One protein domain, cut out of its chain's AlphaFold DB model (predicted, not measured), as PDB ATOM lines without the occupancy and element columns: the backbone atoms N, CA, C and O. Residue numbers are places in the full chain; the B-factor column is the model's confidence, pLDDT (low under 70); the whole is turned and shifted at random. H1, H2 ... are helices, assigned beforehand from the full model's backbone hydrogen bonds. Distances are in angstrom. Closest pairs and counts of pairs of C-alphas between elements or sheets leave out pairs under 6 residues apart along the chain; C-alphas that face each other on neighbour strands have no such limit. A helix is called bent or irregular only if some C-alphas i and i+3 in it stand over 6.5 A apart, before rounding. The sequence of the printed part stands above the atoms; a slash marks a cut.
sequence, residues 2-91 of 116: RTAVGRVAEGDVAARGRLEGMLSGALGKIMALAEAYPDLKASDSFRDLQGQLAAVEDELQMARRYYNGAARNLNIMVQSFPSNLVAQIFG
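This is residues 2 to 91 of the 116 residues of the protein "LemA family protein" of Bauldia sp (UniProt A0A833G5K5). One very long helix, H4, makes the length of this model, and a second long helix, H2, is folded back beside it as the other leg of a narrow, open V, with the little helix H3 at the turn between them. At the far end of H4 the short helix H5 turns off sharply to make a corner, and the one-turn helix H1 with the loop after it packs on the first part of H2, away from H4. The printed part has 90 residues with five named helices, in the order H1, H2, H3, H4, H5 along the chain, and no named strand, and its class is all helix. The whole is extended, with a radius of gyration of the C-alphas of 19.5 A, and the C-alphas span 63 by 22 by 17 A.

H4, residues 44 to 79, is the longest helix, and its centre is the nearest to the mean of the C-alphas, at 5.4 A. H2, residues 13 to 35, and H4 are close but not clearly touching, with 1 pair of C-alphas within 8 A, that of Met 31 and Gln 50 at 7.9 A. The two run opposite ways at a shallow tilt of 24 degrees, and their centres are 14.1 A apart. H3, residues 38 to 42, touches H2 only at the corner by their link, and only just, with 3 pairs of C-alphas within 8 A; on the side of H2 residues 34 to 35 alone take part, and the closest C-alphas are those of Ala 34 and Lys 41, at 5.7 A. H3 and H4 are close but not clearly touching, and their closest C-alphas, those of Lys 41 and Arg 47, are 6.8 A apart. H5, residues 83 to 90, touches H4 only at the corner by their link, through residues 77 to 78 of H4 alone; the closest C-alphas are those of Val 78 and Asn 84, 4.7 A apart. The lines of H4 and H5 are about perpendicular, at 85 degrees. H1, residues 2 to 5, touches H2 through residues 16 to 23 of H2 alone, with the C-alphas of Val 5 and Arg 16 the closest, at 6.1 A. H1 is apart from H3, H4 and H5, and H5 is apart from H2 and H3. In H2, H3, H4 and H5 every O i to N i+4 pair is within hydrogen-bond range; H1 is too short for such a pair, and its 1 pair of O i and N i+3 is within range.

H4 begins at C-alpha 44 at (124.061, -108.037, -67.324) and ends at C-alpha 79 at (123.131, -71.547, -29.650), 52.5 A from first to last C-alpha. H2 measures 33.2 A from C-alpha 13 to C-alpha 35, the latter at (132.328, -112.453, -56.109). H5 measures 10.6 A and ends at C-alpha 90 at (109.816, -69.151, -31.636). H3 measures 6.1 A from Pro 38 to Ala 42, and H1 5.2 A from Arg 2 to Val 5. No helix is bent or irregular.

The outline is a rod, and the two C-alphas farthest apart, those of Asp 39 and Leu 85, are 63.4 A from each other. Residues 35 to 40, of which 38 to 40 belong to H3, and residues 68 to 73 of H4 stand free. The links from H2 to H3, from H3 to H4 and from H4 to H5 are tight, the link from H1 to H2 is short, and no link is long. The printed part has no cut. The mean pLDDT of the printed part is 88.6, and residues 2 to 5 and residue 10 are under 70.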
ATOM      1  N   ARG A   2     113.343-102.341 -46.169       60.22
ATOM      2  CA  ARG A   2     112.817-101.144 -46.869       60.22
ATOM      3  C   ARG A   2     111.462-100.645 -46.331       60.22
ATOM      4  O   ARG A   2     111.278 -99.458 -46.106       60.22
ATOM      5  N   THR A   3     110.555-101.570 -46.018       68.38
ATOM      6  CA  THR A   3     109.273-101.287 -45.345       68.38
ATOM      7  C   THR A   3     109.419-100.815 -43.899       68.38
ATOM      8  O   THR A   3     108.493-100.217 -43.371       68.38
ATOM      9  N   ALA A   4     110.555-101.089 -43.250       68.31
ATOM     10  CA  ALA A   4     110.840-100.619 -41.897       68.31
ATOM     11  C   ALA A   4     111.421 -99.197 -41.924       68.31
ATOM     12  O   ALA A   4     110.976 -98.367 -41.144       68.31
ATOM     13  N   VAL A   5     112.319 -98.890 -42.874       68.56
ATOM     14  CA  VAL A   5     112.841 -97.526 -43.100       68.56
ATOM     15  C   VAL A   5     111.703 -96.550 -43.409       68.56
ATOM     16  O   VAL A   5     111.637 -95.481 -42.816       68.56
ATOM     17  N   GLY A   6     110.752 -96.942 -44.264       70.31
ATOM     18  CA  GLY A   6     109.582 -96.113 -44.591       70.31
ATOM     19  C   GLY A   6     108.558 -95.938 -43.460       70.31
ATOM     20  O   GLY A   6     107.590 -95.211 -43.643       70.31
ATOM     21  N   ARG A   7     108.735 -96.612 -42.315       75.56
ATOM     22  CA  ARG A   7     107.874 -96.486 -41.124       75.56
ATOM     23  C   ARG A   7     108.534 -95.705 -39.987       75.56
ATOM     24  O   ARG A   7     107.892 -95.505 -38.959       75.56
ATOM     25  N   VAL A   8     109.795 -95.299 -40.139       79.31
ATOM     26  CA  VAL A   8     110.460 -94.434 -39.159       79.31
ATOM     27  C   VAL A   8     109.779 -93.068 -39.175       79.31
ATOM     28  O   VAL A   8     109.496 -92.535 -40.246       79.31
ATOM     29  N   ALA A   9     109.496 -92.517 -37.994       77.06
ATOM     30  CA  ALA A   9     108.891 -91.197 -37.868       77.06
ATOM     31  C   ALA A   9     109.762 -90.125 -38.553       77.06
ATOM     32  O   ALA A   9     110.987 -90.183 -38.470       77.06
ATOM     33  N   GLU A  10     109.139 -89.121 -39.181       68.81
ATOM     34  CA  GLU A  10     109.837 -88.088 -39.973       68.81
ATOM     35  C   GLU A  10     110.882 -87.270 -39.188       68.81
ATOM     36  O   GLU A  10     111.739 -86.639 -39.802       68.81
ATOM     37  N   GLY A  11     110.871 -87.314 -37.852       73.25
ATOM     38  CA  GLY A  11     111.866 -86.662 -36.993       73.25
ATOM     39  C   GLY A  11     112.929 -87.584 -36.385       73.25
ATOM     40  O   GLY A  11     113.872 -87.080 -35.784       73.25
ATOM     41  N   ASP A  12     112.813 -88.910 -36.517       86.12
ATOM     42  CA  ASP A  12     113.756 -89.856 -35.898       86.12
ATOM     43  C   ASP A  12     114.893 -90.212 -36.864       86.12
ATOM     44  O   ASP A  12     114.973 -91.292 -37.462       86.12
ATOM     45  N   VAL A  13     115.779 -89.237 -37.046       87.38
ATOM     46  CA  VAL A  13     116.894 -89.319 -37.995       87.38
ATOM     47  C   VAL A  13     117.928 -90.355 -37.550       87.38
ATOM     48  O   VAL A  13     118.520 -91.043 -38.382       87.38
ATOM     49  N   ALA A  14     118.082 -90.546 -36.238       85.19
ATOM     50  CA  ALA A  14     118.969 -91.551 -35.668       85.19
ATOM     51  C   ALA A  14     118.481 -92.981 -35.960       85.19
ATOM     52  O   ALA A  14     119.262 -93.819 -36.421       85.19
ATOM     53  N   ALA A  15     117.196 -93.289 -35.742       85.44
ATOM     54  CA  ALA A  15     116.661 -94.608 -36.088       85.44
ATOM     55  C   ALA A  15     116.699 -94.872 -37.591       85.44
ATOM     56  O   ALA A  15     117.008 -95.992 -38.014       85.44
ATOM     57  N   ARG A  16     116.438 -93.838 -38.397       86.75
ATOM     58  CA  ARG A  16     116.543 -93.932 -39.852       86.75
ATOM     59  C   ARG A  16     117.971 -94.263 -40.283       86.75
ATOM     60  O   ARG A  16     118.157 -95.197 -41.060       86.75
ATOM     61  N   GLY A  17     118.967 -93.586 -39.714       87.06
ATOM     62  CA  GLY A  17     120.373 -93.839 -40.022       87.06
ATOM     63  C   GLY A  17     120.854 -95.239 -39.664       87.06
ATOM     64  O   GLY A  17     121.523 -95.872 -40.484       87.06
ATOM     65  N   ARG A  18     120.435 -95.779 -38.513       84.94
ATOM     66  CA  ARG A  18     120.737 -97.172 -38.136       84.94
ATOM     67  C   ARG A  18     120.154 -98.181 -39.127       84.94
ATOM     68  O   ARG A  18     120.857 -99.084 -39.575       84.94
ATOM     69  N   LEU A  19     118.880 -98.031 -39.496       85.88
ATOM     70  CA  LEU A  19     118.218 -98.958 -40.421       85.88
ATOM     71  C   LEU A  19     118.790 -98.881 -41.842       85.88
ATOM     72  O   LEU A  19     118.922 -99.916 -42.498       85.88
ATOM     73  N   GLU A  20     119.141 -97.681 -42.307       84.69
ATOM     74  CA  GLU A  20     119.833 -97.496 -43.585       84.69
ATOM     75  C   GLU A  20     121.228 -98.137 -43.561       84.69
ATOM     76  O   GLU A  20     121.571 -98.863 -44.490       84.69
ATOM     77  N   GLY A  21     121.991 -97.988 -42.472       86.31
ATOM     78  CA  GLY A  21     123.281 -98.667 -42.298       86.31
ATOM     79  C   GLY A  21     123.174-100.195 -42.336       86.31
ATOM     80  O   GLY A  21     123.933-100.860 -43.041       86.31
ATOM     81  N   MET A  22     122.180-100.766 -41.646       86.50
ATOM     82  CA  MET A  22     121.906-102.209 -41.702       86.50
ATOM     83  C   MET A  22     121.571-102.682 -43.123       86.50
ATOM     84  O   MET A  22     121.968-103.780 -43.520       86.50
ATOM     85  N   LEU A  23     120.837-101.870 -43.890       86.25
ATOM     86  CA  LEU A  23     120.498-102.174 -45.277       86.25
ATOM     87  C   LEU A  23     121.739-102.137 -46.179       86.25
ATOM     88  O   LEU A  23     121.963-103.112 -46.898       86.25
ATOM     89  N   SER A  24     122.558-101.082 -46.112       86.69
ATOM     90  CA  SER A  24     123.809-100.999 -46.885       86.69
ATOM     91  C   SER A  24     124.757-102.151 -46.527       86.69
ATOM     92  O   SER A  24     125.321-102.784 -47.419       86.69
ATOM     93  N   GLY A  25     124.847-102.531 -45.248       87.50
ATOM     94  CA  GLY A  25     125.613-103.705 -44.815       87.50
ATOM     95  C   GLY A  25     125.082-105.032 -45.378       87.50
ATOM     96  O   GLY A  25     125.863-105.887 -45.799       87.50
ATOM     97  N   ALA A  26     123.760-105.219 -45.433       88.38
ATOM     98  CA  ALA A  26     123.156-106.404 -46.049       88.38
ATOM     99  C   ALA A  26     123.410-106.464 -47.566       88.38
ATOM    100  O   ALA A  26     123.711-107.534 -48.093       88.38
ATOM    101  N   LEU A  27     123.342-105.320 -48.255       87.06
ATOM    102  CA  LEU A  27     123.658-105.213 -49.682       87.06
ATOM    103  C   LEU A  27     125.139-105.503 -49.958       87.06
ATOM    104  O   LEU A  27     125.449-106.235 -50.897       87.06
ATOM    105  N   GLY A  28     126.045-105.026 -49.100       87.38
ATOM    106  CA  GLY A  28     127.472-105.349 -49.180       87.38
ATOM    107  C   GLY A  28     127.745-106.856 -49.107       87.38
ATOM    108  O   GLY A  28     128.548-107.374 -49.880       87.38
ATOM    109  N   LYS A  29     127.018-107.594 -48.256       87.69
ATOM    110  CA  LYS A  29     127.121-109.066 -48.183       87.69
ATOM    111  C   LYS A  29     126.658-109.755 -49.468       87.69
ATOM    112  O   LYS A  29     127.260-110.747 -49.868       87.69
ATOM    113  N   ILE A  30     125.614-109.239 -50.119       86.75
ATOM    114  CA  ILE A  30     125.142-109.766 -51.411       86.75
ATOM    115  C   ILE A  30     126.207-109.549 -52.490       86.75
ATOM    116  O   ILE A  30     126.488-110.464 -53.261       86.75
ATOM    117  N   MET A  31     126.842-108.374 -52.510       86.31
ATOM    118  CA  MET A  31     127.936-108.086 -53.444       86.31
ATOM    119  C   MET A  31     129.140-109.003 -53.211       86.31
ATOM    120  O   MET A  31     129.662-109.562 -54.170       86.31
ATOM    121  N   ALA A  32     129.521-109.234 -51.951       87.44
ATOM    122  CA  ALA A  32     130.588-110.172 -51.603       87.44
ATOM    123  C   ALA A  32     130.262-111.615 -52.029       87.44
ATOM    124  O   ALA A  32     131.128-112.328 -52.528       87.44
ATOM    125  N   LEU A  33     129.002-112.046 -51.891       85.19
ATOM    126  CA  LEU A  33     128.576-113.363 -52.365       85.19
ATOM    127  C   LEU A  33     128.705-113.474 -53.888       85.19
ATOM    128  O   LEU A  33     129.166-114.495 -54.384       85.19
ATOM    129  N   ALA A  34     128.351-112.428 -54.634       84.19
ATOM    130  CA  ALA A  34     128.471-112.429 -56.090       84.19
ATOM    131  C   ALA A  34     129.922-112.558 -56.582       84.19
ATOM    132  O   ALA A  34     130.148-113.058 -57.681       84.19
ATOM    133  N   GLU A  35     130.922-112.183 -55.779       83.81
ATOM    134  CA  GLU A  35     132.328-112.453 -56.109       83.81
ATOM    135  C   GLU A  35     132.657-113.951 -56.115       83.81
ATOM    136  O   GLU A  35     133.498-114.381 -56.903       83.81
ATOM    137  N   ALA A  36     131.960-114.746 -55.299       88.81
ATOM    138  CA  ALA A  36     132.104-116.198 -55.251       88.81
ATOM    139  C   ALA A  36     131.337-116.936 -56.369       88.81
ATOM    140  O   ALA A  36     131.562-118.129 -56.566       88.81
ATOM    141  N   TYR A  37     130.463-116.248 -57.120       89.56
ATOM    142  CA  TYR A  37     129.658-116.822 -58.210       89.56
ATOM    143  C   TYR A  37     129.882-116.059 -59.532       89.56
ATOM    144  O   TYR A  37     129.129-115.134 -59.850       89.56
ATOM    145  N   PRO A  38     130.893-116.450 -60.336       85.50
ATOM    146  CA  PRO A  38     131.275-115.755 -61.569       85.50
ATOM    147  C   PRO A  38     130.136-115.601 -62.583       85.50
ATOM    148  O   PRO A  38     130.017-114.545 -63.202       85.50
ATOM    149  N   ASP A  39     129.271-116.610 -62.706       86.69
ATOM    150  CA  ASP A  39     128.127-116.585 -63.625       86.69
ATOM    151  C   ASP A  39     127.107-115.503 -63.241       86.69
ATOM    152  O   ASP A  39     126.591-114.785 -64.096       86.69
ATOM    153  N   LEU A  40     126.861-115.321 -61.937       84.62
ATOM    154  CA  LEU A  40     125.985-114.264 -61.431       84.62
ATOM    155  C   LEU A  40     126.607-112.881 -61.664       84.62
ATOM    156  O   LEU A  40     125.918-111.960 -62.089       84.62
ATOM    157  N   LYS A  41     127.919-112.746 -61.449       82.25
ATOM    158  CA  LYS A  41     128.673-111.506 -61.695       82.25
ATOM    159  C   LYS A  41     128.733-111.123 -63.181       82.25
ATOM    160  O   LYS A  41     128.839-109.941 -63.518       82.25
ATOM    161  N   ALA A  42     128.708-112.112 -64.070       85.50
ATOM    162  CA  ALA A  42     128.690-111.908 -65.515       85.50
ATOM    163  C   ALA A  42     127.297-111.545 -66.052       85.50
ATOM    164  O   ALA A  42     127.211-111.018 -67.156       85.50
ATOM    165  N   SER A  43     126.229-111.780 -65.286       90.75
ATOM    166  CA  SER A  43     124.867-111.420 -65.681       90.75
ATOM    167  C   SER A  43     124.712-109.905 -65.842       90.75
ATOM    168  O   SER A  43     124.904-109.153 -64.884       90.75
ATOM    169  N   ASP A  44     124.295-109.458 -67.028       89.50
ATOM    170  CA  ASP A  44     124.061-108.037 -67.324       89.50
ATOM    171  C   ASP A  44     123.076-107.399 -66.332       89.50
ATOM    172  O   ASP A  44     123.354-106.344 -65.769       89.50
ATOM    173  N   SER A  45     121.983-108.097 -65.997       88.88
ATOM    174  CA  SER A  45     120.998-107.618 -65.015       88.88
ATOM    175  C   SER A  45     121.591-107.405 -63.618       88.88
ATOM    176  O   SER A  45     121.152-106.515 -62.887       88.88
ATOM    177  N   PHE A  46     122.587-108.205 -63.226       88.69
ATOM    178  CA  PHE A  46     123.270-108.040 -61.944       88.69
ATOM    179  C   PHE A  46     124.250-106.859 -61.973       88.69
ATOM    180  O   PHE A  46     124.314-106.094 -61.008       88.69
ATOM    181  N   ARG A  47     124.975-106.669 -63.081       89.00
ATOM    182  CA  ARG A  47     125.881-105.521 -63.266       89.00
ATOM    183  C   ARG A  47     125.114-104.199 -63.278       89.00
ATOM    184  O   ARG A  47     125.542-103.248 -62.624       89.00
ATOM    185  N   ASP A  48     123.955-104.165 -63.931       92.50
ATOM    186  CA  ASP A  48     123.061-103.004 -63.924       92.50
ATOM    187  C   ASP A  48     122.567-102.686 -62.509       92.50
ATOM    188  O   ASP A  48     122.621-101.534 -62.069       92.50
ATOM    189  N   LEU A  49     122.140-103.708 -61.758       90.38
ATOM    190  CA  LEU A  49     121.733-103.548 -60.362       90.38
ATOM    191  C   LEU A  49     122.884-103.015 -59.498       90.38
ATOM    192  O   LEU A  49     122.673-102.116 -58.685       90.38
ATOM    193  N   GLN A  50     124.096-103.545 -59.672       89.81
ATOM    194  CA  GLN A  50     125.282-103.073 -58.959       89.81
ATOM    195  C   GLN A  50     125.556-101.591 -59.246       89.81
ATOM    196  O   GLN A  50     125.793-100.828 -58.308       89.81
ATOM    197  N   GLY A  51     125.470-101.172 -60.512       92.50
ATOM    198  CA  GLY A  51     125.629 -99.771 -60.906       92.50
ATOM    199  C   GLY A  51     124.567 -98.857 -60.288       92.50
ATOM    200  O   GLY A  51     124.902 -97.814 -59.726       92.50
ATOM    201  N   GLN A  52     123.297 -99.269 -60.315       92.25
ATOM    202  CA  GLN A  52     122.203 -98.511 -59.694       92.25
ATOM    203  C   GLN A  52     122.373 -98.393 -58.177       92.25
ATOM    204  O   GLN A  52     122.168 -97.320 -57.617       92.25
ATOM    205  N   LEU A  53     122.772 -99.475 -57.506       91.44
ATOM    206  CA  LEU A  53     123.023 -99.457 -56.067       91.44
ATOM    207  C   LEU A  53     124.180 -98.524 -55.703       91.44
ATOM    208  O   LEU A  53     124.063 -97.784 -54.731       91.44
ATOM    209  N   ALA A  54     125.258 -98.518 -56.490       90.50
ATOM    210  CA  ALA A  54     126.371 -97.594 -56.286       90.50
ATOM    211  C   ALA A  54     125.933 -96.127 -56.442       90.50
ATOM    212  O   ALA A  54     126.284 -95.296 -55.606       90.50
ATOM    213  N   ALA A  55     125.124 -95.819 -57.461       94.69
ATOM    214  CA  ALA A  55     124.575 -94.477 -57.660       94.69
ATOM    215  C   ALA A  55     123.668 -94.041 -56.496       94.69
ATOM    216  O   ALA A  55     123.794 -92.926 -55.995       94.69
ATOM    217  N   VAL A  56     122.795 -94.935 -56.023       92.00
ATOM    218  CA  VAL A  56     121.918 -94.663 -54.874       92.00
ATOM    219  C   VAL A  56     122.723 -94.468 -53.587       92.00
ATOM    220  O   VAL A  56     122.374 -93.605 -52.787       92.00
ATOM    221  N   GLU A  57     123.795 -95.233 -53.364       89.75
ATOM    222  CA  GLU A  57     124.648 -95.040 -52.185       89.75
ATOM    223  C   GLU A  57     125.366 -93.686 -52.235       89.75
ATOM    224  O   GLU A  57     125.384 -92.984 -51.227       89.75
ATOM    225  N   ASP A  58     125.880 -93.257 -53.392       93.62
ATOM    226  CA  ASP A  58     126.475 -91.920 -53.524       93.62
ATOM    227  C   ASP A  58     125.450 -90.803 -53.250       93.62
ATOM    228  O   ASP A  58     125.723 -89.870 -52.485       93.62
ATOM    229  N   GLU A  59     124.231 -90.937 -53.777       93.31
ATOM    230  CA  GLU A  59     123.133 -90.003 -53.508       93.31
ATOM    231  C   GLU A  59     122.761 -89.965 -52.016       93.31
ATOM    232  O   GLU A  59     122.628 -88.884 -51.430       93.31
ATOM    233  N   LEU A  60     122.682 -91.126 -51.359       89.38
ATOM    234  CA  LEU A  60     122.464 -91.215 -49.913       89.38
ATOM    235  C   LEU A  60     123.601 -90.554 -49.131       89.38
ATOM    236  O   LEU A  60     123.342 -89.850 -48.155       89.38
ATOM    237  N   GLN A  61     124.859 -90.738 -49.529       90.94
ATOM    238  CA  GLN A  61     125.996 -90.081 -48.880       90.94
ATOM    239  C   GLN A  61     125.949 -88.558 -49.062       90.94
ATOM    240  O   GLN A  61     126.219 -87.814 -48.110       90.94
ATOM    241  N   MET A  62     125.568 -88.068 -50.244       94.12
ATOM    242  CA  MET A  62     125.347 -86.640 -50.490       94.12
ATOM    243  C   MET A  62     124.226 -86.072 -49.615       94.12
ATOM    244  O   MET A  62     124.448 -85.070 -48.931       94.12
ATOM    245  N   ALA A  63     123.063 -86.730 -49.572       91.75
ATOM    246  CA  ALA A  63     121.944 -86.347 -48.709       91.75
ATOM    247  C   ALA A  63     122.362 -86.335 -47.224       91.75
ATOM    248  O   ALA A  63     122.095 -85.364 -46.511       91.75
ATOM    249  N   ARG A  64     123.138 -87.357 -46.829       91.44
ATOM    250  CA  ARG A  64     123.995 -87.472 -45.633       91.44
ATOM    251  C   ARG A  64     124.602 -86.134 -45.207       91.44
ATOM    252  O   ARG A  64     124.277 -85.513 -44.189       91.44
ATOM    253  N   ARG A  65     125.545 -85.702 -46.044       93.19
ATOM    254  CA  ARG A  65     126.363 -84.503 -45.835       93.19
ATOM    255  C   ARG A  65     125.527 -83.231 -45.857       93.19
ATOM    256  O   ARG A  65     125.756 -82.356 -45.023       93.19
ATOM    257  N   TYR A  66     124.570 -83.139 -46.778       95.25
ATOM    258  CA  TYR A  66     123.695 -81.981 -46.911       95.25
ATOM    259  C   TYR A  66     122.868 -81.754 -45.642       95.25
ATOM    260  O   TYR A  66     122.919 -80.667 -45.064       95.25
ATOM    261  N   TYR A  67     122.191 -82.798 -45.153       94.06
ATOM    262  CA  TYR A  67     121.419 -82.737 -43.914       94.06
ATOM    263  C   TYR A  67     122.296 -82.322 -42.728       94.06
ATOM    264  O   TYR A  67     121.967 -81.374 -42.018       94.06
ATOM    265  N   ASN A  68     123.458 -82.959 -42.552       94.44
ATOM    266  CA  ASN A  68     124.370 -82.633 -41.451       94.44
ATOM    267  C   ASN A  68     124.935 -81.208 -41.542       94.44
ATOM    268  O   ASN A  68     125.195 -80.578 -40.515       94.44
ATOM    269  N   GLY A  69     125.139 -80.681 -42.750       96.56
ATOM    270  CA  GLY A  69     125.500 -79.280 -42.965       96.56
ATOM    271  C   GLY A  69     124.385 -78.332 -42.521       96.56
ATOM    272  O   GLY A  69     124.634 -77.410 -41.744       96.56
ATOM    273  N   ALA A  70     123.150 -78.596 -42.948       96.06
ATOM    274  CA  ALA A  70     121.983 -77.798 -42.578       96.06
ATOM    275  C   ALA A  70     121.695 -77.845 -41.066       96.06
ATOM    276  O   ALA A  70     121.555 -76.795 -40.437       96.06
ATOM    277  N   ALA A  71     121.689 -79.041 -40.469       95.12
ATOM    278  CA  ALA A  71     121.500 -79.244 -39.033       95.12
ATOM    279  C   ALA A  71     122.567 -78.506 -38.214       95.12
ATOM    280  O   ALA A  71     122.255 -77.841 -37.232       95.12
ATOM    281  N   ARG A  72     123.829 -78.538 -38.658       96.62
ATOM    282  CA  ARG A  72     124.926 -77.814 -38.001       96.62
ATOM    283  C   ARG A  72     124.707 -76.310 -38.033       96.62
ATOM    284  O   ARG A  72     124.845 -75.667 -36.999       96.62
ATOM    285  N   ASN A  73     124.361 -75.759 -39.196       97.19
ATOM    286  CA  ASN A  73     124.098 -74.328 -39.338       97.19
ATOM    287  C   ASN A  73     122.944 -73.893 -38.428       97.19
ATOM    288  O   ASN A  73     123.062 -72.886 -37.731       97.19
ATOM    289  N   LEU A  74     121.865 -74.678 -38.378       95.94
ATOM    290  CA  LEU A  74     120.758 -74.431 -37.457       95.94
ATOM    291  C   LEU A  74     121.213 -74.485 -35.997       95.94
ATOM    292  O   LEU A  74     120.935 -73.557 -35.245       95.94
ATOM    293  N   ASN A  75     121.942 -75.528 -35.604       96.56
ATOM    294  CA  ASN A  75     122.417 -75.697 -34.233       96.56
ATOM    295  C   ASN A  75     123.309 -74.530 -33.795       96.56
ATOM    296  O   ASN A  75     123.146 -74.019 -32.688       96.56
ATOM    297  N   ILE A  76     124.191 -74.052 -34.681       97.44
ATOM    298  CA  ILE A  76     125.009 -72.857 -34.442       97.44
ATOM    299  C   ILE A  76     124.111 -71.639 -34.210       97.44
ATOM    300  O   ILE A  76     124.306 -70.933 -33.222       97.44
ATOM    301  N   MET A  77     123.111 -71.396 -35.062       96.75
ATOM    302  CA  MET A  77     122.196 -70.257 -34.901       96.75
ATOM    303  C   MET A  77     121.382 -70.341 -33.604       96.75
ATOM    304  O   MET A  77     121.246 -69.342 -32.901       96.75
ATOM    305  N   VAL A  78     120.878 -71.524 -33.251       97.00
ATOM    306  CA  VAL A  78     120.097 -71.743 -32.022       97.00
ATOM    307  C   VAL A  78     120.930 -71.479 -30.764       97.00
ATOM    308  O   VAL A  78     120.387 -71.026 -29.760       97.00
ATOM    309  N   GLN A  79     122.242 -71.724 -30.805       96.56
ATOM    310  CA  GLN A  79     123.131 -71.547 -29.650       96.56
ATOM    311  C   GLN A  79     123.831 -70.181 -29.605       96.56
ATOM    312  O   GLN A  79     124.277 -69.761 -28.539       96.56
ATOM    313  N   SER A  80     123.928 -69.480 -30.734       97.12
ATOM    314  CA  SER A  80     124.706 -68.240 -30.850       97.12
ATOM    315  C   SER A  80     123.872 -66.999 -30.528       97.12
ATOM    316  O   SER A  80     122.705 -66.908 -30.902       97.12
ATOM    317  N   PHE A  81     124.473 -66.002 -29.877       95.81
ATOM    318  CA  PHE A  81     123.850 -64.689 -29.679       95.81
ATOM    319  C   PHE A  81     123.973 -63.833 -30.956       95.81
ATOM    320  O   PHE A  81     125.049 -63.823 -31.557       95.81
ATOM    321  N   PRO A  82     122.931 -63.083 -31.376       94.38
ATOM    322  CA  PRO A  82     121.631 -62.897 -30.714       94.38
ATOM    323  C   PRO A  82     120.534 -63.884 -31.152       94.38
ATOM    324  O   PRO A  82     119.415 -63.829 -30.643       94.38
ATOM    325  N   SER A  83     120.814 -64.771 -32.111       95.88
ATOM    326  CA  SER A  83     119.819 -65.669 -32.713       95.88
ATOM    327  C   SER A  83     119.201 -66.664 -31.724       95.88
ATOM    328  O   SER A  83     118.048 -67.050 -31.901       95.88
ATOM    329  N   ASN A  84     119.898 -67.014 -30.644       95.81
ATOM    330  CA  ASN A  84     119.386 -67.852 -29.561       95.81
ATOM    331  C   ASN A  84     118.144 -67.269 -28.858       95.81
ATOM    332  O   ASN A  84     117.275 -68.026 -28.432       95.81
ATOM    333  N   LEU A  85     118.012 -65.939 -28.780       95.75
ATOM    334  CA  LEU A  85     116.828 -65.281 -28.213       95.75
ATOM    335  C   LEU A  85     115.599 -65.509 -29.099       95.75
ATOM    336  O   LEU A  85     114.536 -65.897 -28.621       95.75
ATOM    337  N   VAL A  86     115.768 -65.329 -30.412       95.62
ATOM    338  CA  VAL A  86     114.734 -65.630 -31.413       95.62
ATOM    339  C   VAL A  86     114.404 -67.124 -31.380       95.62
ATOM    340  O   VAL A  86     113.232 -67.496 -31.390       95.62
ATOM    341  N   ALA A  87     115.417 -67.986 -31.260       95.38
ATOM    342  CA  ALA A  87     115.228 -69.428 -31.153       95.38
ATOM    343  C   ALA A  87     114.350 -69.817 -29.955       95.38
ATOM    344  O   ALA A  87     113.431 -70.616 -30.115       95.38
ATOM    345  N   GLN A  88     114.571 -69.212 -28.785       94.19
ATOM    346  CA  GLN A  88     113.751 -69.451 -27.594       94.19
ATOM    347  C   GLN A  88     112.311 -68.948 -27.755       94.19
ATOM    348  O   GLN A  88     111.381 -69.670 -27.406       94.19
ATOM    349  N   ILE A  89     112.118 -67.747 -28.313       95.88
ATOM    350  CA  ILE A  89     110.786 -67.143 -28.496       95.88
ATOM    351  C   ILE A  89     109.931 -67.957 -29.476       95.88
ATOM    352  O   ILE A  89     108.749 -68.179 -29.224       95.88
ATOM    353  N   PHE A  90     110.523 -68.415 -30.581       95.94
ATOM    354  CA  PHE A  90     109.816 -69.151 -31.636       95.94
ATOM    355  C   PHE A  90     109.932 -70.680 -31.510       95.94
ATOM    356  O   PHE A  90     109.384 -71.409 -32.334       95.94
ATOM    357  N   GLY A  91     110.617 -71.182 -30.479       93.94
ATOM    358  CA  GLY A  91     110.707 -72.612 -30.178       93.94
ATOM    359  C   GLY A  91     111.604 -73.425 -31.118       93.94
ATOM    360  O   GLY A  91     111.400 -74.634 -31.241       93.94
TER     361      GLY A  91